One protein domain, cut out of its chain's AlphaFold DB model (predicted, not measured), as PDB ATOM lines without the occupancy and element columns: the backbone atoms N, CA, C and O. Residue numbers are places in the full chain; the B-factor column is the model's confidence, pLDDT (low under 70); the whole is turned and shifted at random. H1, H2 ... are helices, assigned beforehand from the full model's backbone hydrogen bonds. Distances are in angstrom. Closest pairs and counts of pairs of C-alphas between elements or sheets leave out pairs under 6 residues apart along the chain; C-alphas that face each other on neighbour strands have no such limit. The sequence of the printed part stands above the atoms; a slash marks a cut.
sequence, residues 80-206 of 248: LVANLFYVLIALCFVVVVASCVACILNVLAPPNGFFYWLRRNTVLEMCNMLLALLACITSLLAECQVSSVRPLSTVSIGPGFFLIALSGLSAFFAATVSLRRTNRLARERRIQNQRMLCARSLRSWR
ATOM      1  N   LEU A  80     237.203 228.688 188.421       76.31
ATOM      2  CA  LEU A  80     237.307 227.996 189.706       76.31
ATOM      3  C   LEU A  80     237.916 226.589 189.571       76.31
ATOM      4  O   LEU A  80     238.860 226.261 190.286       76.31
ATOM      5  N   VAL A  81     237.397 225.764 188.655       80.88
ATOM      6  CA  VAL A  81     237.885 224.395 188.426       80.88
ATOM      7  C   VAL A  81     239.327 224.421 187.920       80.88
ATOM      8  O   VAL A  81     240.160 223.666 188.417       80.88
ATOM      9  N   ALA A  82     239.659 225.342 187.008       83.31
ATOM     10  CA  ALA A  82     241.037 225.532 186.552       83.31
ATOM     11  C   ALA A  82     241.981 225.883 187.715       83.31
ATOM     12  O   ALA A  82     243.045 225.279 187.857       83.31
ATOM     13  N   ASN A  83     241.573 226.805 188.594       88.44
ATOM     14  CA  ASN A  83     242.364 227.187 189.762       88.44
ATOM     15  C   ASN A  83     242.570 226.016 190.737       88.44
ATOM     16  O   ASN A  83     243.684 225.795 191.209       88.44
ATOM     17  N   LEU A  84     241.531 225.213 190.991       87.00
ATOM     18  CA  LEU A  84     241.644 224.013 191.827       87.00
ATOM     19  C   LEU A  84     242.650 223.010 191.254       87.00
ATOM     20  O   LEU A  84     243.457 222.469 192.008       87.00
ATOM     21  N   PHE A  85     242.666 222.804 189.934       87.81
ATOM     22  CA  PHE A  85     243.670 221.952 189.296       87.81
ATOM     23  C   PHE A  85     245.089 222.515 189.428       87.81
ATOM     24  O   PHE A  85     246.008 221.754 189.732       87.81
ATOM     25  N   TYR A  86     245.292 223.828 189.273       91.25
ATOM     26  CA  TYR A  86     246.607 224.441 189.498       91.25
ATOM     27  C   TYR A  86     247.089 224.266 190.942       91.25
ATOM     28  O   TYR A  86     248.242 223.890 191.164       91.25
ATOM     29  N   VAL A  87     246.205 224.473 191.922       91.88
ATOM     30  CA  VAL A  87     246.510 224.252 193.343       91.88
ATOM     31  C   VAL A  87     246.822 222.780 193.610       91.88
ATOM     32  O   VAL A  87     247.796 222.486 194.300       91.88
ATOM     33  N   LEU A  88     246.060 221.850 193.029       90.94
ATOM     34  CA  LEU A  88     246.300 220.415 193.172       90.94
ATOM     35  C   LEU A  88     247.677 220.017 192.629       90.94
ATOM     36  O   LEU A  88     248.430 219.312 193.300       90.94
ATOM     37  N   ILE A  89     248.028 220.493 191.432       91.75
ATOM     38  CA  ILE A  89     249.336 220.241 190.817       91.75
ATOM     39  C   ILE A  89     250.450 220.786 191.720       91.75
ATOM     40  O   ILE A  89     251.411 220.072 192.009       91.75
ATOM     41  N   ALA A  90     250.303 222.016 192.220       94.31
ATOM     42  CA  ALA A  90     251.270 222.621 193.129       94.31
ATOM     43  C   ALA A  90     251.419 221.819 194.434       94.31
ATOM     44  O   ALA A  90     252.540 221.522 194.845       94.31
ATOM     45  N   LEU A  91     250.311 221.404 195.057       92.06
ATOM     46  CA  LEU A  91     250.329 220.577 196.266       92.06
ATOM     47  C   LEU A  91     251.013 219.232 196.022       92.06
ATOM     48  O   LEU A  91     251.835 218.817 196.835       92.06
ATOM     49  N   CYS A  92     250.751 218.580 194.888       91.62
ATOM     50  CA  CYS A  92     251.435 217.346 194.506       91.62
ATOM     51  C   CYS A  92     252.954 217.543 194.403       91.62
ATOM     52  O   CYS A  92     253.708 216.734 194.947       91.62
ATOM     53  N   PHE A  93     253.422 218.630 193.779       93.94
ATOM     54  CA  PHE A  93     254.854 218.950 193.740       93.94
ATOM     55  C   PHE A  93     255.437 219.161 195.139       93.94
ATOM     56  O   PHE A  93     256.497 218.618 195.448       93.94
ATOM     57  N   VAL A  94     254.739 219.901 196.002       93.75
ATOM     58  CA  VAL A  94     255.182 220.141 197.381       93.75
ATOM     59  C   VAL A  94     255.255 218.829 198.166       93.75
ATOM     60  O   VAL A  94     256.252 218.594 198.843       93.75
ATOM     61  N   VAL A  95     254.263 217.943 198.032       92.31
ATOM     62  CA  VAL A  95     254.266 216.613 198.665       92.31
ATOM     63  C   VAL A  95     255.466 215.789 198.202       92.31
ATOM     64  O   VAL A  95     256.139 215.182 199.036       92.31
ATOM     65  N   VAL A  96     255.772 215.775 196.901       91.75
ATOM     66  CA  VAL A  96     256.929 215.043 196.360       91.75
ATOM     67  C   VAL A  96     258.234 215.605 196.918       91.75
ATOM     68  O   VAL A  96     259.038 214.850 197.462       91.75
ATOM     69  N   VAL A  97     258.430 216.924 196.860       93.56
ATOM     70  CA  VAL A  97     259.650 217.576 197.364       93.56
ATOM     71  C   VAL A  97     259.814 217.347 198.866       93.56
ATOM     72  O   VAL A  97     260.888 216.944 199.314       93.56
ATOM     73  N   ALA A  98     258.755 217.536 199.652       91.38
ATOM     74  CA  ALA A  98     258.786 217.326 201.095       91.38
ATOM     75  C   ALA A  98     259.035 215.849 201.457       91.38
ATOM     76  O   ALA A  98     259.786 215.556 202.390       91.38
ATOM     77  N   SER A  99     258.503 214.906 200.674       90.94
ATOM     78  CA  SER A  99     258.794 213.472 200.814       90.94
ATOM     79  C   SER A  99     260.252 213.143 200.493       90.94
ATOM     80  O   SER A  99     260.891 212.404 201.245       90.94
ATOM     81  N   CYS A 100     260.820 213.731 199.438       91.69
ATOM     82  CA  CYS A 100     262.238 213.587 199.114       91.69
ATOM     83  C   CYS A 100     263.127 214.145 200.230       91.69
ATOM     84  O   CYS A 100     264.055 213.466 200.666       91.69
ATOM     85  N   VAL A 101     262.822 215.338 200.748       91.00
ATOM     86  CA  VAL A 101     263.561 215.945 201.866       91.00
ATOM     87  C   VAL A 101     263.467 215.078 203.122       91.00
ATOM     88  O   VAL A 101     264.486 214.824 203.765       91.00
ATOM     89  N   ALA A 102     262.279 214.561 203.450       89.00
ATOM     90  CA  ALA A 102     262.090 213.641 204.570       89.00
ATOM     91  C   ALA A 102     262.914 212.354 204.402       89.00
ATOM     92  O   ALA A 102     263.556 211.902 205.351       89.00
ATOM     93  N   CYS A 103     262.953 211.791 203.193       88.06
ATOM     94  CA  CYS A 103     263.758 210.615 202.870       88.06
ATOM     95  C   CYS A 103     265.262 210.892 203.028       88.06
ATOM     96  O   CYS A 103     265.956 210.163 203.737       88.06
ATOM     97  N   ILE A 104     265.752 211.991 202.446       90.31
ATOM     98  CA  ILE A 104     267.156 212.413 202.534       90.31
ATOM     99  C   ILE A 104     267.562 212.612 203.994       90.31
ATOM    100  O   ILE A 104     268.602 212.113 204.415       90.31
ATOM    101  N   LEU A 105     266.731 213.281 204.795       86.94
ATOM    102  CA  LEU A 105     267.001 213.478 206.217       86.94
ATOM    103  C   LEU A 105     266.934 212.164 207.004       86.94
ATOM    104  O   LEU A 105     267.712 211.966 207.933       86.94
ATOM    105  N   ASN A 106     266.086 211.213 206.623       84.44
ATOM    106  CA  ASN A 106     266.085 209.904 207.268       84.44
ATOM    107  C   ASN A 106     267.383 209.111 207.019       84.44
ATOM    108  O   ASN A 106     267.831 208.408 207.929       84.44
ATOM    109  N   VAL A 107     268.024 209.279 205.857       86.00
ATOM    110  CA  VAL A 107     269.276 208.588 205.494       86.00
ATOM    111  C   VAL A 107     270.524 209.335 205.972       86.00
ATOM    112  O   VAL A 107     271.409 208.728 206.572       86.00
ATOM    113  N   LEU A 108     270.601 210.643 205.720       87.12
ATOM    114  CA  LEU A 108     271.816 211.448 205.882       87.12
ATOM    115  C   LEU A 108     271.830 212.314 207.147       87.12
ATOM    116  O   LEU A 108     272.819 213.012 207.369       87.12
ATOM    117  N   ALA A 109     270.768 212.322 207.968       83.00
ATOM    118  CA  ALA A 109     270.739 213.224 209.120       83.00
ATOM    119  C   ALA A 109     271.925 212.966 210.067       83.00
ATOM    120  O   ALA A 109     272.086 211.843 210.562       83.00
ATOM    121  N   PRO A 110     272.716 214.010 210.380       81.38
ATOM    122  CA  PRO A 110     273.783 213.905 211.355       81.38
ATOM    123  C   PRO A 110     273.208 213.580 212.746       81.38
ATOM    124  O   PRO A 110     272.082 213.970 213.070       81.38
ATOM    125  N   PRO A 111     273.972 212.875 213.599       75.94
ATOM    126  CA  PRO A 111     273.485 212.364 214.882       75.94
ATOM    127  C   PRO A 111     273.174 213.450 215.923       75.94
ATOM    128  O   PRO A 111     272.576 213.142 216.950       75.94
ATOM    129  N   ASN A 112     273.550 214.705 215.666       81.44
ATOM    130  CA  ASN A 112     273.401 215.822 216.592       81.44
ATOM    131  C   ASN A 112     272.754 217.031 215.898       81.44
ATOM    132  O   ASN A 112     272.916 217.236 214.695       81.44
ATOM    133  N   GLY A 113     272.058 217.856 216.682       86.81
ATOM    134  CA  GLY A 113     271.491 219.130 216.234       86.81
ATOM    135  C   GLY A 113     270.010 219.078 215.841       86.81
ATOM    136  O   GLY A 113     269.275 218.145 216.168       86.81
ATOM    137  N   PHE A 114     269.566 220.128 215.145       86.56
ATOM    138  CA  PHE A 114     268.158 220.372 214.818       86.56
ATOM    139  C   PHE A 114     267.535 219.283 213.928       86.56
ATOM    140  O   PHE A 114     266.427 218.824 214.202       86.56
ATOM    141  N   PHE A 115     268.261 218.794 212.916       84.44
ATOM    142  CA  PHE A 115     267.768 217.738 212.019       84.44
ATOM    143  C   PHE A 115     267.515 216.409 212.740       84.44
ATOM    144  O   PHE A 115     266.533 215.722 212.452       84.44
ATOM    145  N   TYR A 116     268.348 216.070 213.729       85.00
ATOM    146  CA  TYR A 116     268.118 214.901 214.576       85.00
ATOM    147  C   TYR A 116     266.840 215.057 215.409       85.00
ATOM    148  O   TYR A 116     266.051 214.116 215.523       85.00
ATOM    149  N   TRP A 117     266.606 216.250 215.966       85.62
ATOM    150  CA  TRP A 117     265.387 216.545 216.717       85.62
ATOM    151  C   TRP A 117     264.134 216.466 215.835       85.62
ATOM    152  O   TRP A 117     263.164 215.819 216.230       85.62
ATOM    153  N   LEU A 118     264.169 217.036 214.626       84.88
ATOM    154  CA  LEU A 118     263.064 216.963 213.660       84.88
ATOM    155  C   LEU A 118     262.682 215.516 213.335       84.88
ATOM    156  O   LEU A 118     261.509 215.149 213.416       84.88
ATOM    157  N   ARG A 119     263.682 214.682 213.029       85.62
ATOM    158  CA  ARG A 119     263.495 213.253 212.756       85.62
ATOM    159  C   ARG A 119     262.960 212.504 213.975       85.62
ATOM    160  O   ARG A 119     262.059 211.681 213.859       85.62
ATOM    161  N   ARG A 120     263.498 212.776 215.168       82.88
ATOM    162  CA  ARG A 120     263.076 212.102 216.406       82.88
ATOM    163  C   ARG A 120     261.615 212.382 216.763       82.88
ATOM    164  O   ARG A 120     260.964 211.510 217.329       82.88
ATOM    165  N   ASN A 121     261.122 213.575 216.443       87.00
ATOM    166  CA  ASN A 121     259.729 213.966 216.665       87.00
ATOM    167  C   ASN A 121     258.824 213.672 215.458       87.00
ATOM    168  O   ASN A 121     257.653 214.044 215.474       87.00
ATOM    169  N   THR A 122     259.342 213.010 214.418       87.56
ATOM    170  CA  THR A 122     258.602 212.646 213.198       87.56
ATOM    171  C   THR A 122     257.888 213.820 212.516       87.56
ATOM    172  O   THR A 122     256.824 213.668 211.922       87.56
ATOM    173  N   VAL A 123     258.438 215.035 212.636       89.69
ATOM    174  CA  VAL A 123     257.750 216.270 212.208       89.69
ATOM    175  C   VAL A 123     257.529 216.283 210.697       89.69
ATOM    176  O   VAL A 123     256.482 216.716 210.223       89.69
ATOM    177  N   LEU A 124     258.500 215.771 209.938       88.81
ATOM    178  CA  LEU A 124     258.429 215.722 208.481       88.81
ATOM    179  C   LEU A 124     257.413 214.689 207.991       88.81
ATOM    180  O   LEU A 124     256.670 214.987 207.061       88.81
ATOM    181  N   GLU A 125     257.318 213.517 208.632       90.75
ATOM    182  CA  GLU A 125     256.273 212.546 208.291       90.75
ATOM    183  C   GLU A 125     254.870 213.099 208.591       90.75
ATOM    184  O   GLU A 125     253.962 212.940 207.774       90.75
ATOM    185  N   MET A 126     254.698 213.817 209.709       90.62
ATOM    186  CA  MET A 126     253.425 214.471 210.047       90.62
ATOM    187  C   MET A 126     253.076 215.604 209.071       90.62
ATOM    188  O   MET A 126     251.917 215.738 208.682       90.62
ATOM    189  N   CYS A 127     254.064 216.389 208.633       91.75
ATOM    190  CA  CYS A 127     253.878 217.428 207.618       91.75
ATOM    191  C   CYS A 127     253.442 216.826 206.272       91.75
ATOM    192  O   CYS A 127     252.456 217.271 205.691       91.75
ATOM    193  N   ASN A 128     254.109 215.759 205.818       92.25
ATOM    194  CA  ASN A 128     253.736 215.058 204.587       92.25
ATOM    195  C   ASN A 128     252.327 214.466 204.663       92.25
ATOM    196  O   ASN A 128     251.578 214.550 203.692       92.25
ATOM    197  N   MET A 129     251.935 213.920 205.817       92.62
ATOM    198  CA  MET A 129     250.568 213.450 206.041       92.62
ATOM    199  C   MET A 129     249.553 214.598 205.930       92.62
ATOM    200  O   MET A 129     248.544 214.444 205.248       92.62
ATOM    201  N   LEU A 130     249.814 215.751 206.556       92.94
ATOM    202  CA  LEU A 130     248.933 216.924 206.466       92.94
ATOM    203  C   LEU A 130     248.812 217.441 205.028       92.94
ATOM    204  O   LEU A 130     247.707 217.708 204.568       92.94
ATOM    205  N   LEU A 131     249.926 217.534 204.301       93.00
ATOM    206  CA  LEU A 131     249.929 217.952 202.898       93.00
ATOM    207  C   LEU A 131     249.173 216.961 202.002       93.00
ATOM    208  O   LEU A 131     248.407 217.385 201.140       93.00
ATOM    209  N   ALA A 132     249.332 215.654 202.229       93.00
ATOM    210  CA  ALA A 132     248.579 214.628 201.512       93.00
ATOM    211  C   ALA A 132     247.073 214.708 201.812       93.00
ATOM    212  O   ALA A 132     246.263 214.584 200.898       93.00
ATOM    213  N   LEU A 133     246.683 214.975 203.065       93.19
ATOM    214  CA  LEU A 133     245.282 215.196 203.433       93.19
ATOM    215  C   LEU A 133     244.703 216.435 202.745       93.19
ATOM    216  O   LEU A 133     243.608 216.358 202.194       93.19
ATOM    217  N   LEU A 134     245.439 217.548 202.729       93.50
ATOM    218  CA  LEU A 134     245.028 218.757 202.014       93.50
ATOM    219  C   LEU A 134     244.857 218.481 200.518       93.50
ATOM    220  O   LEU A 134     243.825 218.842 199.961       93.50
ATOM    221  N   ALA A 135     245.803 217.772 199.894       92.81
ATOM    222  CA  ALA A 135     245.713 217.373 198.493       92.81
ATOM    223  C   ALA A 135     244.486 216.478 198.220       92.81
ATOM    224  O   ALA A 135     243.761 216.698 197.249       92.81
ATOM    225  N   CYS A 136     244.192 215.512 199.099       92.69
ATOM    226  CA  CYS A 136     242.988 214.683 199.007       92.69
ATOM    227  C   CYS A 136     241.701 215.511 199.122       92.69
ATOM    228  O   CYS A 136     240.785 215.316 198.326       92.69
ATOM    229  N   ILE A 137     241.629 216.449 200.073       92.38
ATOM    230  CA  ILE A 137     240.470 217.339 200.233       92.38
ATOM    231  C   ILE A 137     240.289 218.197 198.978       92.38
ATOM    232  O   ILE A 137     239.182 218.280 198.454       92.38
ATOM    233  N   THR A 138     241.363 218.789 198.449       90.44
ATOM    234  CA  THR A 138     241.288 219.591 197.219       90.44
ATOM    235  C   THR A 138     240.870 218.766 196.004       90.44
ATOM    236  O   THR A 138     240.104 219.269 195.186       90.44
ATOM    237  N   SER A 139     241.293 217.498 195.904       89.38
ATOM    238  CA  SER A 139     240.827 216.581 194.854       89.38
ATOM    239  C   SER A 139     239.325 216.329 194.947       89.38
ATOM    240  O   SER A 139     238.631 216.443 193.943       89.38
ATOM    241  N   LEU A 140     238.809 216.041 196.147       89.50
ATOM    242  CA  LEU A 140     237.374 215.818 196.352       89.50
ATOM    243  C   LEU A 140     236.559 217.073 196.024       89.50
ATOM    244  O   LEU A 140     235.524 216.983 195.372       89.50
ATOM    245  N   LEU A 141     237.048 218.252 196.416       88.50
ATOM    246  CA  LEU A 141     236.409 219.519 196.056       88.50
ATOM    247  C   LEU A 141     236.397 219.733 194.539       88.50
ATOM    248  O   LEU A 141     235.371 220.142 194.000       88.50
ATOM    249  N   ALA A 142     237.495 219.431 193.842       86.12
ATOM    250  CA  ALA A 142     237.546 219.514 192.385       86.12
ATOM    251  C   ALA A 142     236.531 218.560 191.728       86.12
ATOM    252  O   ALA A 142     235.795 218.977 190.834       86.12
ATOM    253  N   GLU A 143     236.421 217.319 192.205       84.88
ATOM    254  CA  GLU A 143     235.429 216.349 191.717       84.88
ATOM    255  C   GLU A 143     233.982 216.806 191.970       84.88
ATOM    256  O   GLU A 143     233.137 216.712 191.075       84.88
ATOM    257  N   CYS A 144     233.682 217.364 193.148       84.12
ATOM    258  CA  CYS A 144     232.366 217.938 193.448       84.12
ATOM    259  C   CYS A 144     231.999 219.080 192.488       84.12
ATOM    260  O   CYS A 144     230.881 219.132 191.982       84.12
ATOM    261  N   GLN A 145     232.942 219.975 192.187       83.62
ATOM    262  CA  GLN A 145     232.698 221.072 191.247       83.62
ATOM    263  C   GLN A 145     232.488 220.561 189.816       83.62
ATOM    264  O   GLN A 145     231.575 221.004 189.123       83.62
ATOM    265  N   VAL A 146     233.283 219.581 189.373       80.81
ATOM    266  CA  VAL A 146     233.156 219.003 188.025       80.81
ATOM    267  C   VAL A 146     231.840 218.235 187.866       80.81
ATOM    268  O   VAL A 146     231.164 218.381 186.848       80.81
ATOM    269  N   SER A 147     231.443 217.453 188.873       81.00
ATOM    270  CA  SER A 147     230.164 216.727 188.865       81.00
ATOM    271  C   SER A 147     228.956 217.667 188.881       81.00
ATOM    272  O   SER A 147     227.971 217.389 188.199       81.00
ATOM    273  N   SER A 148     229.050 218.818 189.560       76.94
ATOM    274  CA  SER A 148     228.011 219.855 189.514       76.94
ATOM    275  C   SER A 148     227.846 220.470 188.120       76.94
ATOM    276  O   SER A 148     226.729 220.804 187.734       76.94
ATOM    277  N   VAL A 149     228.936 220.631 187.362       73.31
ATOM    278  CA  VAL A 149     228.896 221.188 185.996       73.31
ATOM    279  C   VAL A 149     228.448 220.137 184.970       73.31
ATOM    280  O   VAL A 149     227.849 220.483 183.951       73.31
ATOM    281  N   ARG A 150     228.703 218.844 185.219       71.56
ATOM    282  CA  ARG A 150     228.351 217.737 184.311       71.56
ATOM    283  C   ARG A 150     227.528 216.637 184.994       71.56
ATOM    284  O   ARG A 150     228.021 215.519 185.152       71.56
ATOM    285  N   PRO A 151     226.246 216.890 185.311       65.69
ATOM    286  CA  PRO A 151     225.411 215.927 186.030       65.69
ATOM    287  C   PRO A 151     225.040 214.678 185.208       65.69
ATOM    288  O   PRO A 151     224.645 213.668 185.781       65.69
ATOM    289  N   LEU A 152     225.164 214.718 183.873       60.38
ATOM    290  CA  LEU A 152     224.812 213.598 182.985       60.38
ATOM    291  C   LEU A 152     225.984 212.664 182.640       60.38
ATOM    292  O   LEU A 152     225.767 211.630 182.012       60.38
ATOM    293  N   SER A 153     227.216 213.003 183.025       62.47
ATOM    294  CA  SER A 153     228.382 212.140 182.812       62.47
ATOM    295  C   SER A 153     228.836 211.536 184.132       62.47
ATOM    296  O   SER A 153     229.060 212.264 185.097       62.47
ATOM    297  N   THR A 154     229.030 210.219 184.176       57.56
ATOM    298  CA  THR A 154     229.625 209.545 185.334       57.56
ATOM    299  C   THR A 154     231.092 209.952 185.461       57.56
ATOM    300  O   THR A 154     231.957 209.424 184.760       57.56
ATOM    301  N   VAL A 155     231.376 210.911 186.341       63.84
ATOM    302  CA  VAL A 155     232.743 211.285 186.711       63.84
ATOM    303  C   VAL A 155     233.272 210.208 187.658       63.84
ATOM    304  O   VAL A 155     232.795 210.072 188.781       63.84
ATOM    305  N   SER A 156     234.214 209.394 187.182       72.25
ATOM    306  CA  SER A 156     234.905 208.403 188.011       72.25
ATOM    307  C   SER A 156     236.099 209.043 188.710       72.25
ATOM    308  O   SER A 156     236.838 209.806 188.087       72.25
ATOM    309  N   ILE A 157     236.327 208.654 189.967       76.75
ATOM    310  CA  ILE A 157     237.514 209.027 190.746       76.75
ATOM    311  C   ILE A 157     238.765 208.611 189.970       76.75
ATOM    312  O   ILE A 157     238.897 207.458 189.539       76.75
ATOM    313  N   GLY A 158     239.677 209.560 189.768       81.00
ATOM    314  CA  GLY A 158     240.911 209.320 189.028       81.00
ATOM    315  C   GLY A 158     241.916 208.469 189.821       81.00
ATOM    316  O   GLY A 158     241.973 208.555 191.050       81.00
ATOM    317  N   PRO A 159     242.799 207.704 189.148       83.94
ATOM    318  CA  PRO A 159     243.840 206.917 189.819       83.94
ATOM    319  C   PRO A 159     244.791 207.778 190.670       83.94
ATOM    320  O   PRO A 159     245.347 207.299 191.657       83.94
ATOM    321  N   GLY A 160     244.952 209.063 190.329       85.75
ATOM    322  CA  GLY A 160     245.789 210.007 191.071       85.75
ATOM    323  C   GLY A 160     245.353 210.209 192.525       85.75
ATOM    324  O   GLY A 160     246.210 210.305 193.401       85.75
ATOM    325  N   PHE A 161     244.046 210.182 192.809       87.75
ATOM    326  CA  PHE A 161     243.533 210.291 194.178       87.75
ATOM    327  C   PHE A 161     244.053 209.151 195.063       87.75
ATOM    328  O   PHE A 161     244.551 209.385 196.165       87.75
ATOM    329  N   PHE A 162     244.026 207.918 194.548       91.00
ATOM    330  CA  PHE A 162     244.535 206.753 195.269       91.00
ATOM    331  C   PHE A 162     246.041 206.845 195.525       91.00
ATOM    332  O   PHE A 162     246.492 206.472 196.605       91.00
ATOM    333  N   LEU A 163     246.825 207.378 194.582       90.38
ATOM    334  CA  LEU A 163     248.269 207.558 194.768       90.38
ATOM    335  C   LEU A 163     248.583 208.556 195.891       90.38
ATOM    336  O   LEU A 163     249.450 208.290 196.726       90.38
ATOM    337  N   ILE A 164     247.852 209.673 195.952       90.94
ATOM    338  CA  ILE A 164     248.001 210.671 197.022       90.94
ATOM    339  C   ILE A 164     247.598 210.059 198.370       90.94
ATOM    340  O   ILE A 164     248.334 210.182 199.352       90.94
ATOM    341  N   ALA A 165     246.476 209.334 198.412       90.69
ATOM    342  CA  ALA A 165     246.003 208.671 199.623       90.69
ATOM    343  C   ALA A 165     246.995 207.611 200.134       90.69
ATOM    344  O   ALA A 165     247.311 207.582 201.325       90.69
ATOM    345  N   LEU A 166     247.538 206.772 199.247       91.12
ATOM    346  CA  LEU A 166     248.552 205.772 199.596       91.12
ATOM    347  C   LEU A 166     249.844 206.420 200.101       91.12
ATOM    348  O   LEU A 166     250.423 205.941 201.079       91.12
ATOM    349  N   SER A 167     250.268 207.527 199.489       90.88
ATOM    350  CA  SER A 167     251.404 208.317 199.970       90.88
ATOM    351  C   SER A 167     251.166 208.807 201.405       90.88
ATOM    352  O   SER A 167     251.974 208.526 202.296       90.88
ATOM    353  N   GLY A 168     250.010 209.423 201.676       90.44
ATOM    354  CA  GLY A 168     249.636 209.879 203.018       90.44
ATOM    355  C   GLY A 168     249.568 208.750 204.053       90.44
ATOM    356  O   GLY A 168     250.106 208.882 205.155       90.44
ATOM    357  N   LEU A 169     248.981 207.603 203.692       91.75
ATOM    358  CA  LEU A 169     248.929 206.416 204.554       91.75
ATOM    359  C   LEU A 169     250.328 205.879 204.867       91.75
ATOM    360  O   LEU A 169     250.618 205.548 206.017       91.75
ATOM    361  N   SER A 170     251.216 205.822 203.873       91.44
ATOM    362  CA  SER A 170     252.592 205.367 204.076       91.44
ATOM    363  C   SER A 170     253.358 206.272 205.052       91.44
ATOM    364  O   SER A 170     254.036 205.767 205.952       91.44
ATOM    365  N   ALA A 171     253.169 207.595 204.961       89.44
ATOM    366  CA  ALA A 171     253.743 208.563 205.895       89.44
ATOM    367  C   ALA A 171     253.194 208.378 207.320       89.44
ATOM    368  O   ALA A 171     253.956 208.393 208.288       89.44
ATOM    369  N   PHE A 172     251.891 208.115 207.460       90.31
ATOM    370  CA  PHE A 172     251.267 207.834 208.755       90.31
ATOM    371  C   PHE A 172     251.810 206.557 209.412       90.31
ATOM    372  O   PHE A 172     252.123 206.542 210.610       90.31
ATOM    373  N   PHE A 173     251.973 205.481 208.636       90.06
ATOM    374  CA  PHE A 173     252.582 204.248 209.133       90.06
ATOM    375  C   PHE A 173     254.031 204.474 209.568       90.06
ATOM    376  O   PHE A 173     254.412 204.035 210.658       90.06
ATOM    377  N   ALA A 174     254.818 205.204 208.774       88.50
ATOM    378  CA  ALA A 174     256.192 205.554 209.121       88.50
ATOM    379  C   ALA A 174     256.267 206.357 210.434       88.50
ATOM    380  O   ALA A 174     257.015 205.980 211.342       88.50
ATOM    381  N   ALA A 175     255.431 207.390 210.590       88.31
ATOM    382  CA  ALA A 175     255.348 208.189 211.813       88.31
ATOM    383  C   ALA A 175     254.981 207.326 213.031       88.31
ATOM    384  O   ALA A 175     255.644 207.372 214.070       88.31
ATOM    385  N   THR A 176     253.970 206.463 212.894       88.19
ATOM    386  CA  THR A 176     253.503 205.586 213.975       88.19
ATOM    387  C   THR A 176     254.590 204.614 214.431       88.19
ATOM    388  O   THR A 176     254.801 204.426 215.634       88.19
ATOM    389  N   VAL A 177     255.308 203.992 213.492       88.50
ATOM    390  CA  VAL A 177     256.411 203.072 213.805       88.50
ATOM    391  C   VAL A 177     257.554 203.812 214.505       88.50
ATOM    392  O   VAL A 177     258.049 203.342 215.535       88.50
ATOM    393  N   SER A 178     257.930 204.992 214.012       86.75
ATOM    394  CA  SER A 178     258.974 205.832 214.609       86.75
ATOM    395  C   SER A 178     258.613 206.310 216.020       86.75
ATOM    396  O   SER A 178     259.446 206.230 216.932       86.75
ATOM    397  N   LEU A 179     257.360 206.705 216.257       86.50
ATOM    398  CA  LEU A 179     256.853 207.069 217.584       86.50
ATOM    399  C   LEU A 179     256.850 205.874 218.538       86.50
ATOM    400  O   LEU A 179     257.349 205.980 219.659       86.50
ATOM    401  N   ARG A 180     256.358 204.707 218.100       88.50
ATOM    402  CA  ARG A 180     256.381 203.477 218.912       88.50
ATOM    403  C   ARG A 180     257.802 203.097 219.312       88.50
ATOM    404  O   ARG A 180     258.045 202.792 220.481       88.50
ATOM    405  N   ARG A 181     258.752 203.157 218.374       87.31
ATOM    406  CA  ARG A 181     260.172 202.888 218.644       87.31
ATOM    407  C   ARG A 181     260.739 203.875 219.665       87.31
ATOM    408  O   ARG A 181     261.394 203.458 220.618       87.31
ATOM    409  N   THR A 182     260.449 205.162 219.502       84.88
ATOM    410  CA  THR A 182     260.932 206.216 220.404       84.88
ATOM    411  C   THR A 182     260.335 206.081 221.805       84.88
ATOM    412  O   THR A 182     261.072 206.149 222.789       84.88
ATOM    413  N   ASN A 183     259.037 205.790 221.914       86.88
ATOM    414  CA  ASN A 183     258.353 205.547 223.185       86.88
ATOM    415  C   ASN A 183     258.882 204.302 223.896       86.88
ATOM    416  O   ASN A 183     259.088 204.330 225.110       86.88
ATOM    417  N   ARG A 184     259.163 203.223 223.155       90.12
ATOM    418  CA  ARG A 184     259.782 202.018 223.715       90.12
ATOM    419  C   ARG A 184     261.167 202.316 224.289       90.12
ATOM    420  O   ARG A 184     261.419 201.981 225.442       90.12
ATOM    421  N   LEU A 185     262.022 203.014 223.540       87.88
ATOM    422  CA  LEU A 185     263.350 203.414 224.019       87.88
ATOM    423  C   LEU A 185     263.266 204.364 225.222       87.88
ATOM    424  O   LEU A 185     264.038 204.238 226.170       87.88
ATOM    425  N   ALA A 186     262.323 205.309 225.218       86.19
ATOM    426  CA  ALA A 186     262.095 206.203 226.349       86.19
ATOM    427  C   ALA A 186     261.638 205.429 227.596       86.19
ATOM    428  O   ALA A 186     262.115 205.702 228.699       86.19
ATOM    429  N   ARG A 187     260.766 204.430 227.427       89.81
ATOM    430  CA  ARG A 187     260.324 203.537 228.503       89.81
ATOM    431  C   ARG A 187     261.481 202.705 229.056       89.81
ATOM    432  O   ARG A 187     261.649 202.661 230.269       89.81
ATOM    433  N   GLU A 188     262.298 202.099 228.196       90.62
ATOM    434  CA  GLU A 188     263.480 201.324 228.601       90.62
ATOM    435  C   GLU A 188     264.476 202.190 229.389       90.62
ATOM    436  O   GLU A 188     264.922 201.784 230.462       90.62
ATOM    437  N   ARG A 189     264.735 203.428 228.942       87.75
ATOM    438  CA  ARG A 189     265.574 204.395 229.675       87.75
ATOM    439  C   ARG A 189     265.000 204.749 231.046       87.75
ATOM    440  O   ARG A 189     265.753 204.802 232.013       87.75
ATOM    441  N   ARG A 190     263.682 204.968 231.159       90.19
ATOM    442  CA  ARG A 190     263.026 205.234 232.456       90.19
ATOM    443  C   ARG A 190     263.183 204.051 233.412       90.19
ATOM    444  O   ARG A 190     263.541 204.261 234.565       90.19
ATOM    445  N   ILE A 191     262.994 202.825 232.923       89.50
ATOM    446  CA  ILE A 191     263.164 201.601 233.722       89.50
ATOM    447  C   ILE A 191     264.623 201.442 234.168       89.50
ATOM    448  O   ILE A 191     264.877 201.150 235.333       89.50
ATOM    449  N   GLN A 192     265.594 201.654 233.277       89.56
ATOM    450  CA  GLN A 192     267.015 201.615 233.638       89.56
ATOM    451  C   GLN A 192     267.363 202.676 234.687       89.56
ATOM    452  O   GLN A 192     268.062 202.369 235.649       89.56
ATOM    453  N   ASN A 193     266.828 203.893 234.553       86.38
ATOM    454  CA  ASN A 193     267.060 204.965 235.518       86.38
ATOM    455  C   ASN A 193     266.463 204.629 236.895       86.38
ATOM    456  O   ASN A 193     267.132 204.760 237.916       86.38
ATOM    457  N   GLN A 194     265.249 204.070 236.927       86.94
ATOM    458  CA  GLN A 194     264.642 203.552 238.157       86.94
ATOM    459  C   GLN A 194     265.466 202.420 238.786       86.94
ATOM    460  O   GLN A 194     265.646 202.406 240.001       86.94
ATOM    461  N   ARG A 195     266.013 201.494 237.986       83.44
ATOM    462  CA  ARG A 195     266.895 200.421 238.484       83.44
ATOM    463  C   ARG A 195     268.183 200.973 239.090       83.44
ATOM    464  O   ARG A 195     268.596 200.495 240.140       83.44
ATOM    465  N   MET A 196     268.792 201.986 238.472       78.12
ATOM    466  CA  MET A 196     269.987 202.644 239.013       78.12
ATOM    467  C   MET A 196     269.695 203.366 240.334       78.12
ATOM    468  O   MET A 196     270.475 203.247 241.278       78.12
ATOM    469  N   LEU A 197     268.557 204.061 240.430       76.31
ATOM    470  CA  LEU A 197     268.122 204.719 241.665       76.31
ATOM    471  C   LEU A 197     267.803 203.708 242.774       76.31
ATOM    472  O   LEU A 197     268.254 203.894 243.899       76.31
ATOM    473  N   CYS A 198     267.105 202.614 242.455       70.88
ATOM    474  CA  CYS A 198     266.772 201.554 243.411       70.88
ATOM    475  C   CYS A 198     268.024 200.792 243.893       70.88
ATOM    476  O   CYS A 198     268.158 200.484 245.073       70.88
ATOM    477  N   ALA A 199     268.999 200.547 243.009       66.19
ATOM    478  CA  ALA A 199     270.280 199.957 243.396       66.19
ATOM    479  C   ALA A 199     271.105 200.886 244.308       66.19
ATOM    480  O   ALA A 199     271.758 200.406 245.236       66.19
ATOM    481  N   ARG A 200     271.067 202.209 244.080       59.66
ATOM    482  CA  ARG A 200     271.697 203.199 244.971       59.66
ATOM    483  C   ARG A 200     270.977 203.314 246.315       59.66
ATOM    484  O   ARG A 200     271.649 203.331 247.343       59.66
ATOM    485  N   SER A 201     269.642 203.341 246.328       59.66
ATOM    486  CA  SER A 201     268.876 203.448 247.572       59.66
ATOM    487  C   SER A 201     269.036 202.198 248.438       59.66
ATOM    488  O   SER A 201     269.373 202.337 249.608       59.66
ATOM    489  N   LEU A 202     268.941 200.988 247.875       54.16
ATOM    490  CA  LEU A 202     269.139 199.737 248.622       54.16
ATOM    491  C   LEU A 202     270.552 199.602 249.210       54.16
ATOM    492  O   LEU A 202     270.715 199.014 250.278       54.16
ATOM    493  N   ARG A 203     271.573 200.163 248.548       53.25
ATOM    494  CA  ARG A 203     272.940 200.195 249.089       53.25
ATOM    495  C   ARG A 203     273.060 201.179 250.255       53.25
ATOM    496  O   ARG A 203     273.594 200.787 251.281       53.25
ATOM    497  N   SER A 204     272.466 202.376 250.154       53.16
ATOM    498  CA  SER A 204     272.413 203.315 251.293       53.16
ATOM    499  C   SER A 204     271.607 202.762 252.475       53.16
ATOM    500  O   SER A 204     271.977 202.972 253.622       53.16
ATOM    501  N   TRP A 205     270.562 201.966 252.212       51.22
ATOM    502  CA  TRP A 205     269.771 201.312 253.256       51.22
ATOM    503  C   TRP A 205     270.518 200.178 253.964       51.22
ATOM    504  O   TRP A 205     270.230 199.885 255.121       51.22
ATOM    505  N   ARG A 206     271.497 199.550 253.300       55.97
ATOM    506  CA  ARG A 206     272.353 198.525 253.914       55.97
ATOM    507  C   ARG A 206     273.405 199.124 254.857       55.97
ATOM    508  O   ARG A 206     273.848 198.424 255.764       55.97
TER     509      ARG A 206
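This is residues 80 to 206 of the 248 residues of an uncharacterized protein of Toxocara canis (UniProt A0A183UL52). Three long helices, H1, H3 and H4, form a slender up-and-down bundle in which H3 packs on both H1 and H4, and the far part of H4, residues 183 to 206, sticks out of it as a long single arm. The short H2 sits crosswise at the turn between the end of H1 and the start of H3. The printed part has 127 residues with four named helices, in the order H1, H2, H3, H4, and no named strand; the class is all helix. The whole is extended, with a radius of gyration of the C-alphas of 22.8 A, and spans 87 by 28 by 20 A, the arm of H4 adding to its length.

H1, residues 80 to 108, touches H3, residues 123 to 149, at a shallow tilt of 18 degrees, opposite ways; the closest C-alphas, those of Ala 102 and Leu 124, are 5.7 A apart. Between them in the chain is H2, residues 114 to 120, which only just touches H1, with 3 pairs of C-alphas within 8 A. The closest of these are the C-alphas of Asn 106 and Arg 119, 6.9 A apart, and the two lines are about perpendicular at 85 degrees. H3 and H4, residues 159 to 206, form a helical hairpin: they touch at a shallow tilt of 27 degrees, opposite ways, with the C-alphas of Met 129 and Gly 168 closest at 4.8 A. H4 touches H3 with residues 161 to 175 alone. H1 and H4 are close but not clearly touching, the closest C-alphas being those of Cys 92 and Ile 164, 7.9 A apart. In H1, H2, H3 and H4 every pair of O i and N i+4 is within hydrogen-bond range.

H1 begins at C-alpha 80, at (237.307, 227.996, 189.706), and measures 41.5 A from first to last C-alpha. H2 has 7 residues. H3 measures 39.3 A and ends at C-alpha 149, at (228.896, 221.188, 185.996). H4 measures 70.7 A and ends at C-alpha 206, at (272.353, 198.525, 253.914).

The two C-alphas farthest apart, those of Leu 152 and Arg 206, are 86.7 A apart. Without residues 183 to 206, which stand free, the body of 103 residues spans 58 by 24 by 16 A. The printed part has no cut. The links H1 to H2 and H2 to H3 are tight, and H3 to H4 is short, with 9 residues. The mean pLDDT of the printed part is 84.5; residues 151 to 155 and 199 to 206 are under 70.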